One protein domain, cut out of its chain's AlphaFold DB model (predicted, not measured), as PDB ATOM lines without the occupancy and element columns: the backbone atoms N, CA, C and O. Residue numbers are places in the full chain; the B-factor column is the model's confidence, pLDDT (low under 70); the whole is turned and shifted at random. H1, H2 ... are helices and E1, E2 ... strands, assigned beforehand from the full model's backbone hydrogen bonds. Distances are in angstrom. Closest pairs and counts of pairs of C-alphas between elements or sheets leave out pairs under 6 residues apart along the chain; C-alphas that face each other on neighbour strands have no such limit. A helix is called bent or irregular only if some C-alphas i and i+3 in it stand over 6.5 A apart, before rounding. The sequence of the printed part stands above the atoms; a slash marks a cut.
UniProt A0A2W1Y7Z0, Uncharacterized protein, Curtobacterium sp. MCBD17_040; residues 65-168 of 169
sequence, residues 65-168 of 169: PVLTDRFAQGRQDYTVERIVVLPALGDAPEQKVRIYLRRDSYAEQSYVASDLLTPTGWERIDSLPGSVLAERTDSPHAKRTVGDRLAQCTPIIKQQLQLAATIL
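Overview. This is residues 65 to 168 of the 169 residues of an uncharacterized protein of Curtobacterium sp. MCBD17_040 (UniProt A0A2W1Y7Z0). Look for a twisted, curled wall of five antiparallel strands, with one long kinked helix, H1, packed slantwise over one face and no named helix on the other: two layers, a sheet and the helix on one face of it. The three long strands E2, E3 and E4 lie under H1, short E1 and E5 form the edges, and unnamed residues 125 to 145 loop from E5 back to H1. The printed part has 104 residues with five named strands and one named helix, in the order E1 E2 E3 E4 E5 H1, which is also the strands' order across the sheet. The class is mixed, helices and strands; the whole is compact, with a radius of gyration of the C-alphas of 14.3 A, yet elongated, spanning 46 by 28 by 24 A.

Arrangement. Begin with the inner strands E2, residues 78 to 86, and E3, residues 95 to 103, an antiparallel hairpin at 163 degrees; there N 82 and O 99 are 3.0 A apart, within hydrogen-bond range. Beside E3 find E4, residues 110 to 118, its hairpin partner at 159 degrees, with N 100 and O 113 at 2.8 A. At the edges, E1, residues 70 to 73, forms a hairpin with E2 (N 72 to O 79, 2.9 A), and E5, residues 121 to 124, one with E4 (N 116 to O 123, 2.8 A). These five strands make a meander, each the antiparallel neighbour of the one before. E1 and E5 are apart. H1, residues 146 to 167, is on the sheet at a height of 8.2 A, over E2, E3 and E4, and runs slantwise to the strands, at 34 degrees to E4 on the local plane. Its closest C-alphas to E4 are those of Gln 160 and Ser 114, 6.9 A apart. In H1, 16 of 18 O i to N i+4 pairs are within hydrogen-bond range.

Along the chain. Find C-alpha 70 at (221.497, 153.020, 35.668), where E1 begins and runs 9.9 A. E2 spans 25.7 A, E3 26.2 A, E4 25.8 A and E5 10.0 A. H1 spans 29.6 A, from C-alpha 146 at (226.936, 148.531, 45.355) to C-alpha 167 at (237.112, 173.541, 33.307). It is irregular, with C-alphas 152 and 155 at 7.3 A, and has a kink of 51 degrees near residue 153.

Size, cuts and confidence. The two C-alphas farthest apart are those of Asp 91 and Lys 143, 46.3 A. The printed part has no cut, and its long link is that from E5 to H1. The mean pLDDT of the printed part is 71.6; look for values under 70 at residues 70 to 78, 103 to 111 and 129 to 144, among others.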
ATOM      1  N   PRO A  65     220.832 165.530  39.478       78.25
ATOM      2  CA  PRO A  65     220.865 164.250  38.772       78.25
ATOM      3  C   PRO A  65     219.732 164.171  37.733       78.25
ATOM      4  O   PRO A  65     218.559 164.093  38.086       78.25
ATOM      5  N   VAL A  66     220.084 164.140  36.445       71.69
ATOM      6  CA  VAL A  66     219.118 164.135  35.325       71.69
ATOM      7  C   VAL A  66     218.462 162.771  35.130       71.69
ATOM      8  O   VAL A  66     217.297 162.679  34.750       71.69
ATOM      9  N   LEU A  67     219.225 161.697  35.343       70.00
ATOM     10  CA  LEU A  67     218.760 160.322  35.191       70.00
ATOM     11  C   LEU A  67     218.946 159.561  36.500       70.00
ATOM     12  O   LEU A  67     219.998 159.652  37.132       70.00
ATOM     13  N   THR A  68     217.950 158.743  36.839       67.56
ATOM     14  CA  THR A  68     218.065 157.692  37.855       67.56
ATOM     15  C   THR A  68     219.269 156.799  37.558       67.56
ATOM     16  O   THR A  68     219.488 156.430  36.402       67.56
ATOM     17  N   ASP A  69     220.014 156.424  38.603       71.31
ATOM     18  CA  ASP A  69     221.202 155.571  38.504       71.31
ATOM     19  C   ASP A  69     220.927 154.301  37.690       71.31
ATOM     20  O   ASP A  69     220.161 153.418  38.090       71.31
ATOM     21  N   ARG A  70     221.589 154.187  36.540       67.50
ATOM     22  CA  ARG A  70     221.497 153.020  35.668       67.50
ATOM     23  C   ARG A  70     222.496 151.978  36.133       67.50
ATOM     24  O   ARG A  70     223.684 152.040  35.818       67.50
ATOM     25  N   PHE A  71     221.995 151.014  36.893       68.50
ATOM     26  CA  PHE A  71     222.754 149.845  37.312       68.50
ATOM     27  C   PHE A  71     222.675 148.736  36.256       68.50
ATOM     28  O   PHE A  71     221.598 148.212  35.973       68.50
ATOM     29  N   ALA A  72     223.825 148.353  35.705       66.81
ATOM     30  CA  ALA A  72     223.979 147.185  34.846       66.81
ATOM     31  C   ALA A  72     224.950 146.201  35.510       66.81
ATOM     32  O   ALA A  72     226.094 146.554  35.794       66.81
ATOM     33  N   GLN A  73     224.512 144.965  35.750       65.19
ATOM     34  CA  GLN A  73     225.334 143.920  36.364       65.19
ATOM     35  C   GLN A  73     225.586 142.784  35.373       65.19
ATOM     36  O   GLN A  73     224.650 142.149  34.891       65.19
ATOM     37  N   GLY A  74     226.863 142.532  35.087       64.62
ATOM     38  CA  GLY A  74     227.319 141.361  34.353       64.62
ATOM     39  C   GLY A  74     227.597 140.182  35.287       64.62
ATOM     40  O   GLY A  74     227.259 140.184  36.473       64.62
ATOM     41  N   ARG A  75     228.233 139.133  34.756       57.47
ATOM     42  CA  ARG A  75     228.508 137.903  35.524       57.47
ATOM     43  C   ARG A  75     229.563 138.103  36.620       57.47
ATOM     44  O   ARG A  75     229.614 137.313  37.561       57.47
ATOM     45  N   GLN A  76     230.424 139.110  36.481       59.44
ATOM     46  CA  GLN A  76     231.541 139.374  37.397       59.44
ATOM     47  C   GLN A  76     231.796 140.882  37.591       59.44
ATOM     48  O   GLN A  76     232.233 141.310  38.661       59.44
ATOM     49  N   ASP A  77     231.497 141.682  36.571       64.62
ATOM     50  CA  ASP A  77     231.518 143.138  36.555       64.62
ATOM     51  C   ASP A  77     230.145 143.751  36.882       64.62
ATOM     52  O   ASP A  77     229.097 143.108  36.805       64.62
ATOM     53  N   TYR A  78     230.153 145.030  37.242       62.84
ATOM     54  CA  TYR A  78     228.965 145.878  37.201       62.84
ATOM     55  C   TYR A  78     229.381 147.300  36.809       62.84
ATOM     56  O   TYR A  78     230.527 147.703  37.041       62.84
ATOM     57  N   THR A  79     228.424 148.049  36.271       70.44
ATOM     58  CA  THR A  79     228.527 149.468  35.930       70.44
ATOM     59  C   THR A  79     227.368 150.218  36.584       70.44
ATOM     60  O   THR A  79     226.217 149.802  36.453       70.44
ATOM     61  N   VAL A  80     227.653 151.327  37.269       70.88
ATOM     62  CA  VAL A  80     226.649 152.359  37.588       70.88
ATOM     63  C   VAL A  80     226.916 153.552  36.675       70.88
ATOM     64  O   VAL A  80     227.988 154.144  36.779       70.88
ATOM     65  N   GLU A  81     225.966 153.892  35.802       80.94
ATOM     66  CA  GLU A  81     225.938 155.156  35.050       80.94
ATOM     67  C   GLU A  81     225.035 156.163  35.790       80.94
ATOM     68  O   GLU A  81     223.866 155.872  36.052       80.94
ATOM     69  N   ARG A  82     225.553 157.362  36.082       80.88
ATOM     70  CA  ARG A  82     224.776 158.524  36.556       80.88
ATOM     71  C   ARG A  82     225.049 159.719  35.648       80.88
ATOM     72  O   ARG A  82     226.210 159.998  35.367       80.88
ATOM     73  N   ILE A  83     224.010 160.454  35.247       83.38
ATOM     74  CA  ILE A  83     224.162 161.746  34.557       83.38
ATOM     75  C   ILE A  83     223.772 162.880  35.506       83.38
ATOM     76  O   ILE A  83     222.667 162.884  36.047       83.38
ATOM     77  N   VAL A  84     224.679 163.837  35.686       84.06
ATOM     78  CA  VAL A  84     224.503 165.057  36.485       84.06
ATOM     79  C   VAL A  84     224.545 166.265  35.550       84.06
ATOM     80  O   VAL A  84     225.426 166.344  34.694       84.06
ATOM     81  N   VAL A  85     223.613 167.204  35.709       86.69
ATOM     82  CA  VAL A  85     223.682 168.532  35.090       86.69
ATOM     83  C   VAL A  85     224.444 169.478  36.008       86.69
ATOM     84  O   VAL A  85     224.172 169.565  37.204       86.69
ATOM     85  N   LEU A  86     225.392 170.200  35.420       83.94
ATOM     86  CA  LEU A  86     225.962 171.422  35.966       83.94
ATOM     87  C   LEU A  86     225.249 172.580  35.247       83.94
ATOM     88  O   LEU A  86     225.422 172.704  34.031       83.94
ATOM     89  N   PRO A  87     224.421 173.389  35.932       80.50
ATOM     90  CA  PRO A  87     223.622 174.416  35.267       80.50
ATOM     91  C   PRO A  87     224.483 175.530  34.652       80.50
ATOM     92  O   PRO A  87     225.664 175.704  34.980       80.50
ATOM     93  N   ALA A  88     223.868 176.300  33.753       81.31
ATOM     94  CA  ALA A  88     224.458 177.525  33.223       81.31
ATOM     95  C   ALA A  88     224.733 178.533  34.353       81.31
ATOM     96  O   ALA A  88     223.967 178.620  35.315       81.31
ATOM     97  N   LEU A  89     225.825 179.293  34.242       79.94
ATOM     98  CA  LEU A  89     226.176 180.321  35.221       79.94
ATOM     99  C   LEU A  89     226.976 181.448  34.557       79.94
ATOM    100  O   LEU A  89     228.098 181.232  34.097       79.94
ATOM    101  N   GLY A  90     226.403 182.655  34.537       79.25
ATOM    102  CA  GLY A  90     226.915 183.746  33.705       79.25
ATOM    103  C   GLY A  90     226.860 183.368  32.222       79.25
ATOM    104  O   GLY A  90     225.930 182.688  31.792       79.25
ATOM    105  N   ASP A  91     227.882 183.752  31.462       74.25
ATOM    106  CA  ASP A  91     227.985 183.465  30.022       74.25
ATOM    107  C   ASP A  91     228.300 181.989  29.698       74.25
ATOM    108  O   ASP A  91     228.291 181.585  28.535       74.25
ATOM    109  N   ALA A  92     228.613 181.168  30.708       74.12
ATOM    110  CA  ALA A  92     229.032 179.787  30.512       74.12
ATOM    111  C   ALA A  92     227.829 178.811  30.590       74.12
ATOM    112  O   ALA A  92     227.071 178.845  31.566       74.12
ATOM    113  N   PRO A  93     227.657 177.898  29.610       78.56
ATOM    114  CA  PRO A  93     226.417 177.136  29.412       78.56
ATOM    115  C   PRO A  93     226.174 176.016  30.441       78.56
ATOM    116  O   PRO A  93     227.040 175.687  31.257       78.56
ATOM    117  N   GLU A  94     224.984 175.409  30.372       83.44
ATOM    118  CA  GLU A  94     224.682 174.114  31.001       83.44
ATOM    119  C   GLU A  94     225.585 173.025  30.407       83.44
ATOM    120  O   GLU A  94     225.780 172.975  29.192       83.44
ATOM    121  N   GLN A  95     226.086 172.115  31.245       79.75
ATOM    122  CA  GLN A  95     226.765 170.902  30.787       79.75
ATOM    123  C   GLN A  95     226.331 169.651  31.544       79.75
ATOM    124  O   GLN A  95     225.771 169.711  32.637       79.75
ATOM    125  N   LYS A  96     226.595 168.489  30.935       85.62
ATOM    126  CA  LYS A  96     226.191 167.173  31.444       85.62
ATOM    127  C   LYS A  96     227.439 166.340  31.686       85.62
ATOM    128  O   LYS A  96     228.245 166.156  30.778       85.62
ATOM    129  N   VAL A  97     227.589 165.848  32.910       83.44
ATOM    130  CA  VAL A  97     228.667 164.948  33.324       83.44
ATOM    131  C   VAL A  97     228.076 163.552  33.471       83.44
ATOM    132  O   VAL A  97     227.129 163.365  34.236       83.44
ATOM    133  N   ARG A  98     228.627 162.567  32.760       84.50
ATOM    134  CA  ARG A  98     228.277 161.154  32.934       84.50
ATOM    135  C   ARG A  98     229.367 160.468  33.741       84.50
ATOM    136  O   ARG A  98     230.488 160.323  33.270       84.50
ATOM    137  N   ILE A  99     229.005 159.990  34.923       80.94
ATOM    138  CA  ILE A  99     229.865 159.231  35.830       80.94
ATOM    139  C   ILE A  99     229.634 157.737  35.585       80.94
ATOM    140  O   ILE A  99     228.488 157.285  35.606       80.94
ATOM    141  N   TYR A 100     230.711 156.969  35.427       76.38
ATOM    142  CA  TYR A 100     230.704 155.506  35.399       76.38
ATOM    143  C   TYR A 100     231.520 154.962  36.572       76.38
ATOM    144  O   TYR A 100     232.745 155.099  36.596       76.38
ATOM    145  N   LEU A 101     230.871 154.267  37.505       74.94
ATOM    146  CA  LEU A 101     231.565 153.380  38.442       74.94
ATOM    147  C   LEU A 101     231.581 151.971  37.849       74.94
ATOM    148  O   LEU A 101     230.530 151.330  37.806       74.94
ATOM    149  N   ARG A 102     232.752 151.481  37.428       70.50
ATOM    150  CA  ARG A 102     232.922 150.116  36.911       70.50
ATOM    151  C   ARG A 102     233.772 149.271  37.853       70.50
ATOM    152  O   ARG A 102     234.865 149.679  38.244       70.50
ATOM    153  N   ARG A 103     233.307 148.058  38.153       68.88
ATOM    154  CA  ARG A 103     234.128 147.004  38.765       68.88
ATOM    155  C   ARG A 103     234.819 146.174  37.686       68.88
ATOM    156  O   ARG A 103     234.141 145.572  36.858       68.88
ATOM    157  N   ASP A 104     236.139 146.066  37.770       65.56
ATOM    158  CA  ASP A 104     236.892 144.976  37.155       65.56
ATOM    159  C   ASP A 104     236.971 143.802  38.149       65.56
ATOM    160  O   ASP A 104     237.181 143.969  39.352       65.56
ATOM    161  N   SER A 105     236.730 142.592  37.660       58.62
ATOM    162  CA  SER A 105     236.746 141.374  38.473       58.62
ATOM    163  C   SER A 105     238.060 140.605  38.395       58.62
ATOM    164  O   SER A 105     238.363 139.862  39.323       58.62
ATOM    165  N   TYR A 106     238.845 140.807  37.336       55.84
ATOM    166  CA  TYR A 106     240.137 140.160  37.120       55.84
ATOM    167  C   TYR A 106     241.259 140.889  37.865       55.84
ATOM    168  O   TYR A 106     242.177 140.246  38.363       55.84
ATOM    169  N   ALA A 107     241.159 142.215  37.989       60.09
ATOM    170  CA  ALA A 107     242.107 143.039  38.746       60.09
ATOM    171  C   ALA A 107     241.690 143.302  40.213       60.09
ATOM    172  O   ALA A 107     242.368 144.048  40.910       60.09
ATOM    173  N   GLU A 108     240.530 142.798  40.660       61.06
ATOM    174  CA  GLU A 108     239.770 143.254  41.853       61.06
ATOM    175  C   GLU A 108     239.460 144.775  41.917       61.06
ATOM    176  O   GLU A 108     238.819 145.244  42.865       61.06
ATOM    177  N   GLN A 109     239.862 145.549  40.902       61.59
ATOM    178  CA  GLN A 109     239.781 147.009  40.848       61.59
ATOM    179  C   GLN A 109     238.347 147.541  40.669       61.59
ATOM    180  O   GLN A 109     237.468 146.894  40.107       61.59
ATOM    181  N   SER A 110     238.096 148.760  41.149       65.00
ATOM    182  CA  SER A 110     236.847 149.498  40.920       65.00
ATOM    183  C   SER A 110     237.225 150.932  40.584       65.00
ATOM    184  O   SER A 110     237.705 151.653  41.458       65.00
ATOM    185  N   TYR A 111     237.054 151.331  39.325       69.88
ATOM    186  CA  TYR A 111     237.445 152.657  38.855       69.88
ATOM    187  C   TYR A 111     236.224 153.540  38.599       69.88
ATOM    188  O   TYR A 111     235.174 153.068  38.155       69.88
ATOM    189  N   VAL A 112     236.392 154.839  38.849       73.94
ATOM    190  CA  VAL A 112     235.448 155.874  38.425       73.94
ATOM    191  C   VAL A 112     236.013 156.545  37.179       73.94
ATOM    192  O   VAL A 112     237.085 157.144  37.235       73.94
ATOM    193  N   ALA A 113     235.304 156.460  36.061       76.19
ATOM    194  CA  ALA A 113     235.531 157.330  34.912       76.19
ATOM    195  C   ALA A 113     234.402 158.361  34.848       76.19
ATOM    196  O   ALA A 113     233.281 158.049  35.243       76.19
ATOM    197  N   SER A 114     234.679 159.552  34.322       79.88
ATOM    198  CA  SER A 114     233.634 160.525  34.002       79.88
ATOM    199  C   SER A 114     233.874 161.141  32.630       79.88
ATOM    200  O   SER A 114     234.992 161.565  32.327       79.88
ATOM    201  N   ASP A 115     232.808 161.206  31.838       83.88
ATOM    202  CA  ASP A 115     232.761 161.897  30.552       83.88
ATOM    203  C   ASP A 115     232.013 163.225  30.704       83.88
ATOM    204  O   ASP A 115     231.065 163.341  31.489       83.88
ATOM    205  N   LEU A 116     232.406 164.206  29.904       84.38
ATOM    206  CA  LEU A 116     231.749 165.491  29.736       84.38
ATOM    207  C   LEU A 116     231.038 165.522  28.377       84.38
ATOM    208  O   LEU A 116     231.557 164.994  27.392       84.38
ATOM    209  N   LEU A 117     229.856 166.134  28.322       85.25
ATOM    210  CA  LEU A 117     229.143 166.376  27.069       85.25
ATOM    211  C   LEU A 117     229.722 167.614  26.364       85.25
ATOM    212  O   LEU A 117     229.454 168.747  26.765       85.25
ATOM    213  N   THR A 118     230.498 167.383  25.310       80.62
ATOM    214  CA  THR A 118     231.058 168.396  24.405       80.62
ATOM    215  C   THR A 118     230.174 168.542  23.153       80.62
ATOM    216  O   THR A 118     229.317 167.692  22.899       80.62
ATOM    217  N   PRO A 119     230.369 169.578  22.309       78.44
ATOM    218  CA  PRO A 119     229.670 169.687  21.019       78.44
ATOM    219  C   PRO A 119     229.944 168.510  20.065       78.44
ATOM    220  O   PRO A 119     229.157 168.244  19.160       78.44
ATOM    221  N   THR A 120     231.062 167.812  20.267       79.06
ATOM    222  CA  THR A 120     231.530 166.654  19.495       79.06
ATOM    223  C   THR A 120     231.024 165.310  20.031       79.06
ATOM    224  O   THR A 120     231.057 164.323  19.295       79.06
ATOM    225  N   GLY A 121     230.513 165.248  21.266       85.38
ATOM    226  CA  GLY A 121     229.914 164.045  21.844       85.38
ATOM    227  C   GLY A 121     230.194 163.891  23.338       85.38
ATOM    228  O   GLY A 121     230.156 164.851  24.097       85.38
ATOM    229  N   TRP A 122     230.448 162.657  23.776       83.75
ATOM    230  CA  TRP A 122     230.917 162.378  25.135       83.75
ATOM    231  C   TRP A 122     232.431 162.174  25.109       83.75
ATOM    232  O   TRP A 122     232.913 161.227  24.489       83.75
ATOM    233  N   GLU A 123     233.170 163.052  25.783       83.06
ATOM    234  CA  GLU A 123     234.632 163.009  25.874       83.06
ATOM    235  C   GLU A 123     235.065 162.822  27.326       83.06
ATOM    236  O   GLU A 123     234.488 163.413  28.239       83.06
ATOM    237  N   ARG A 124     236.085 161.995  27.572       81.38
ATOM    238  CA  ARG A 124     236.546 161.728  28.940       81.38
ATOM    239  C   ARG A 124     237.149 162.988  29.549       81.38
ATOM    240  O   ARG A 124     238.027 163.596  28.934       81.38
ATOM    241  N   ILE A 125     236.784 163.315  30.789       76.56
ATOM    242  CA  ILE A 125     237.325 164.494  31.486       76.56
ATOM    243  C   ILE A 125     238.858 164.454  31.557       76.56
ATOM    244  O   ILE A 125     239.480 165.490  31.369       76.56
ATOM    245  N   ASP A 126     239.466 163.277  31.750       72.38
ATOM    246  CA  ASP A 126     240.928 163.092  31.811       72.38
ATOM    247  C   ASP A 126     241.653 163.177  30.451       72.38
ATOM    248  O   ASP A 126     242.866 162.982  30.388       72.38
ATOM    249  N   SER A 127     240.926 163.485  29.371       75.00
ATOM    250  CA  SER A 127     241.482 163.789  28.045       75.00
ATOM    251  C   SER A 127     241.336 165.263  27.636       75.00
ATOM    252  O   SER A 127     241.885 165.667  26.613       75.00
ATOM    253  N   LEU A 128     240.635 166.082  28.433       73.44
ATOM    254  CA  LEU A 128     240.378 167.489  28.113       73.44
ATOM    255  C   LEU A 128     241.592 168.388  28.430       73.44
ATOM    256  O   LEU A 128     242.280 168.157  29.431       73.44
ATOM    257  N   PRO A 129     241.846 169.457  27.649       68.31
ATOM    258  CA  PRO A 129     242.883 170.439  27.963       68.31
ATOM    259  C   PRO A 129     242.698 171.049  29.359       68.31
ATOM    260  O   PRO A 129     241.591 171.408  29.749       68.31
ATOM    261  N   GLY A 130     243.786 171.162  30.124       66.25
ATOM    262  CA  GLY A 130     243.751 171.670  31.502       66.25
ATOM    263  C   GLY A 130     243.225 170.677  32.549       66.25
ATOM    264  O   GLY A 130     243.293 170.973  33.741       66.25
ATOM    265  N   SER A 131     242.756 169.490  32.150       65.19
ATOM    266  CA  SER A 131     242.452 168.421  33.102       65.19
ATOM    267  C   SER A 131     243.737 167.819  33.684       65.19
ATOM    268  O   SER A 131     244.691 167.513  32.971       65.19
ATOM    269  N   VAL A 132     243.760 167.631  35.006       57.75
ATOM    270  CA  VAL A 132     244.779 166.834  35.703       57.75
ATOM    271  C   VAL A 132     244.062 165.976  36.740       57.75
ATOM    272  O   VAL A 132     243.963 166.333  37.913       57.75
ATOM    273  N   LEU A 133     243.504 164.846  36.298       59.72
ATOM    274  CA  LEU A 133     242.864 163.898  37.207       59.72
ATOM    275  C   LEU A 133     243.903 162.904  37.746       59.72
ATOM    276  O   LEU A 133     244.200 161.887  37.123       59.72
ATOM    277  N   ALA A 134     244.482 163.221  38.903       49.41
ATOM    278  CA  ALA A 134     245.618 162.487  39.464       49.41
ATOM    279  C   ALA A 134     245.269 161.128  40.111       49.41
ATOM    280  O   ALA A 134     246.177 160.387  40.481       49.41
ATOM    281  N   GLU A 135     243.983 160.799  40.286       55.94
ATOM    282  CA  GLU A 135     243.558 159.781  41.252       55.94
ATOM    283  C   GLU A 135     242.725 158.649  40.628       55.94
ATOM    284  O   GLU A 135     241.659 158.856  40.043       55.94
ATOM    285  N   ARG A 136     243.212 157.412  40.796       54.31
ATOM    286  CA  ARG A 136     242.465 156.165  40.589       54.31
ATOM    287  C   ARG A 136     242.402 155.438  41.930       54.31
ATOM    288  O   ARG A 136     243.449 155.137  42.493       54.31
ATOM    289  N   THR A 137     241.209 155.118  42.429       54.47
ATOM    290  CA  THR A 137     241.073 154.266  43.620       54.47
ATOM    291  C   THR A 137     241.457 152.823  43.329       54.47
ATOM    292  O   THR A 137     240.836 152.169  42.488       54.47
ATOM    293  N   ASP A 138     242.360 152.281  44.141       50.75
ATOM    294  CA  ASP A 138     242.379 150.846  44.404       50.75
ATOM    295  C   ASP A 138     241.098 150.413  45.142       50.75
ATOM    296  O   ASP A 138     240.457 151.174  45.875       50.75
ATOM    297  N   SER A 139     240.692 149.161  44.929       47.84
ATOM    298  CA  SER A 139     239.409 148.619  45.394       47.84
ATOM    299  C   SER A 139     239.633 147.538  46.452       47.84
ATOM    300  O   SER A 139     239.991 146.410  46.113       47.84
ATOM    301  N   PRO A 140     239.406 147.843  47.743       46.72
ATOM    302  CA  PRO A 140     239.525 146.868  48.810       46.72
ATOM    303  C   PRO A 140     238.347 145.879  48.780       46.72
ATOM    304  O   PRO A 140     237.267 146.120  49.329       46.72
ATOM    305  N   HIS A 141     238.642 144.715  48.199       47.00
ATOM    306  CA  HIS A 141     237.956 143.428  48.325       47.00
ATOM    307  C   HIS A 141     236.658 143.195  47.530       47.00
ATOM    308  O   HIS A 141     235.716 143.993  47.461       47.00
ATOM    309  N   ALA A 142     236.556 141.970  47.010       51.94
ATOM    310  CA  ALA A 142     235.468 141.473  46.172       51.94
ATOM    311  C   ALA A 142     234.046 141.480  46.781       51.94
ATOM    312  O   ALA A 142     233.083 141.314  46.026       51.94
ATOM    313  N   LYS A 143     233.892 141.658  48.105       55.78
ATOM    314  CA  LYS A 143     232.644 141.380  48.858       55.78
ATOM    315  C   LYS A 143     231.764 142.596  49.205       55.78
ATOM    316  O   LYS A 143     230.662 142.397  49.700       55.78
ATOM    317  N   ARG A 144     232.213 143.831  48.950       63.56
ATOM    318  CA  ARG A 144     231.429 145.068  49.191       63.56
ATOM    319  C   ARG A 144     230.202 145.182  48.274       63.56
ATOM    320  O   ARG A 144     230.326 144.872  47.083       63.56
ATOM    321  N   THR A 145     229.076 145.667  48.805       72.12
ATOM    322  CA  THR A 145     227.827 145.935  48.065       72.12
ATOM    323  C   THR A 145     227.966 147.130  47.112       72.12
ATOM    324  O   THR A 145     228.958 147.860  47.146       72.12
ATOM    325  N   VAL A 146     226.964 147.361  46.255       68.44
ATOM    326  CA  VAL A 146     226.936 148.531  45.355       68.44
ATOM    327  C   VAL A 146     226.903 149.843  46.153       68.44
ATOM    328  O   VAL A 146     227.625 150.777  45.809       68.44
ATOM    329  N   GLY A 147     226.144 149.890  47.255       70.81
ATOM    330  CA  GLY A 147     226.075 151.052  48.148       70.81
ATOM    331  C   GLY A 147     227.420 151.370  48.804       70.81
ATOM    332  O   GLY A 147     227.883 152.505  48.724       70.81
ATOM    333  N   ASP A 148     228.102 150.356  49.352       73.62
ATOM    334  CA  ASP A 148     229.437 150.515  49.958       73.62
ATOM    335  C   ASP A 148     230.464 151.059  48.952       73.62
ATOM    336  O   ASP A 148     231.333 151.863  49.295       73.62
ATOM    337  N   ARG A 149     230.378 150.612  47.691       69.75
ATOM    338  CA  ARG A 149     231.291 151.023  46.615       69.75
ATOM    339  C   ARG A 149     230.987 152.434  46.114       69.75
ATOM    340  O   ARG A 149     231.927 153.190  45.882       69.75
ATOM    341  N   LEU A 150     229.714 152.824  46.009       70.81
ATOM    342  CA  LEU A 150     229.319 154.210  45.723       70.81
ATOM    343  C   LEU A 150     229.760 155.159  46.848       70.81
ATOM    344  O   LEU A 150     230.318 156.220  46.567       70.81
ATOM    345  N   ALA A 151     229.601 154.754  48.113       74.56
ATOM    346  CA  ALA A 151     230.095 155.501  49.268       74.56
ATOM    347  C   ALA A 151     231.627 155.658  49.233       74.56
ATOM    348  O   ALA A 151     232.128 156.773  49.368       74.56
ATOM    349  N   GLN A 152     232.371 154.578  48.959       71.44
ATOM    350  CA  GLN A 152     233.828 154.637  48.790       71.44
ATOM    351  C   GLN A 152     234.250 155.572  47.645       71.44
ATOM    352  O   GLN A 152     235.214 156.315  47.793       71.44
ATOM    353  N   CYS A 153     233.550 155.545  46.509       71.19
ATOM    354  CA  CYS A 153     233.909 156.331  45.325       71.19
ATOM    355  C   CYS A 153     233.421 157.790  45.380       71.19
ATOM    356  O   CYS A 153     233.804 158.600  44.538       71.19
ATOM    357  N   THR A 154     232.602 158.153  46.373       75.56
ATOM    358  CA  THR A 154     232.016 159.496  46.519       75.56
ATOM    359  C   THR A 154     233.050 160.641  46.555       75.56
ATOM    360  O   THR A 154     232.759 161.678  45.957       75.56
ATOM    361  N   PRO A 155     234.246 160.519  47.176       75.44
ATOM    362  CA  PRO A 155     235.265 161.574  47.134       75.44
ATOM    363  C   PRO A 155     235.762 161.865  45.710       75.44
ATOM    364  O   PRO A 155     235.761 163.020  45.293       75.44
ATOM    365  N   ILE A 156     236.083 160.824  44.933       73.06
ATOM    366  CA  ILE A 156     236.532 160.959  43.537       73.06
ATOM    367  C   ILE A 156     235.397 161.463  42.641       73.06
ATOM    368  O   ILE A 156     235.631 162.300  41.777       73.06
ATOM    369  N   ILE A 157     234.150 161.041  42.877       76.12
ATOM    370  CA  ILE A 157     232.983 161.582  42.163       76.12
ATOM    371  C   ILE A 157     232.851 163.096  42.405       76.12
ATOM    372  O   ILE A 157     232.651 163.853  41.456       76.12
ATOM    373  N   LYS A 158     233.021 163.563  43.650       79.25
ATOM    374  CA  LYS A 158     233.030 165.001  43.974       79.25
ATOM    375  C   LYS A 158     234.193 165.736  43.300       79.25
ATOM    376  O   LYS A 158     233.975 166.806  42.745       79.25
ATOM    377  N   GLN A 159     235.393 165.156  43.297       77.81
ATOM    378  CA  GLN A 159     236.587 165.718  42.654       77.81
ATOM    379  C   GLN A 159     236.440 165.804  41.121       77.81
ATOM    380  O   GLN A 159     236.790 166.822  40.531       77.81
ATOM    381  N   GLN A 160     235.866 164.782  40.475       76.62
ATOM    382  CA  GLN A 160     235.576 164.766  39.034       76.62
ATOM    383  C   GLN A 160     234.503 165.799  38.656       76.62
ATOM    384  O   GLN A 160     234.687 166.537  37.689       76.62
ATOM    385  N   LEU A 161     233.426 165.915  39.444       80.00
ATOM    386  CA  LEU A 161     232.423 166.975  39.273       80.00
ATOM    387  C   LEU A 161     233.032 168.369  39.489       80.00
ATOM    388  O   LEU A 161     232.736 169.287  38.729       80.00
ATOM    389  N   GLN A 162     233.915 168.534  40.479       82.69
ATOM    390  CA  GLN A 162     234.599 169.801  40.733       82.69
ATOM    391  C   GLN A 162     235.558 170.180  39.603       82.69
ATOM    392  O   GLN A 162     235.591 171.348  39.215       82.69
ATOM    393  N   LEU A 163     236.289 169.220  39.031       78.56
ATOM    394  CA  LEU A 163     237.136 169.474  37.868       78.56
ATOM    395  C   LEU A 163     236.289 169.852  36.645       78.56
ATOM    396  O   LEU A 163     236.601 170.847  36.000       78.56
ATOM    397  N   ALA A 164     235.178 169.148  36.384       76.25
ATOM    398  CA  ALA A 164     234.228 169.529  35.336       76.25
ATOM    399  C   ALA A 164     233.710 170.963  35.534       76.25
ATOM    400  O   ALA A 164     233.807 171.783  34.630       76.25
ATOM    401  N   ALA A 165     233.241 171.307  36.736       79.12
ATOM    402  CA  ALA A 165     232.776 172.656  37.045       79.12
ATOM    403  C   ALA A 165     233.883 173.724  36.913       79.12
ATOM    404  O   ALA A 165     233.575 174.868  36.589       79.12
ATOM    405  N   THR A 166     235.155 173.365  37.131       79.19
ATOM    406  CA  THR A 166     236.317 174.273  37.037       79.19
ATOM    407  C   THR A 166     236.798 174.480  35.599       79.19
ATOM    408  O   THR A 166     237.144 175.599  35.246       79.19
ATOM    409  N   ILE A 167     236.766 173.449  34.744       72.81
ATOM    410  CA  ILE A 167     237.112 173.541  33.307       72.81
ATOM    411  C   ILE A 167     236.178 174.514  32.552       72.81
ATOM    412  O   ILE A 167     236.521 175.007  31.481       72.81
ATOM    413  N   LEU A 168     235.000 174.794  33.114       67.88
ATOM    414  CA  LEU A 168     233.897 175.509  32.471       67.88
ATOM    415  C   LEU A 168     233.618 176.908  33.043       67.88
ATOM    416  O   LEU A 168     232.620 177.519  32.650       67.88
TER     417      LEU A 168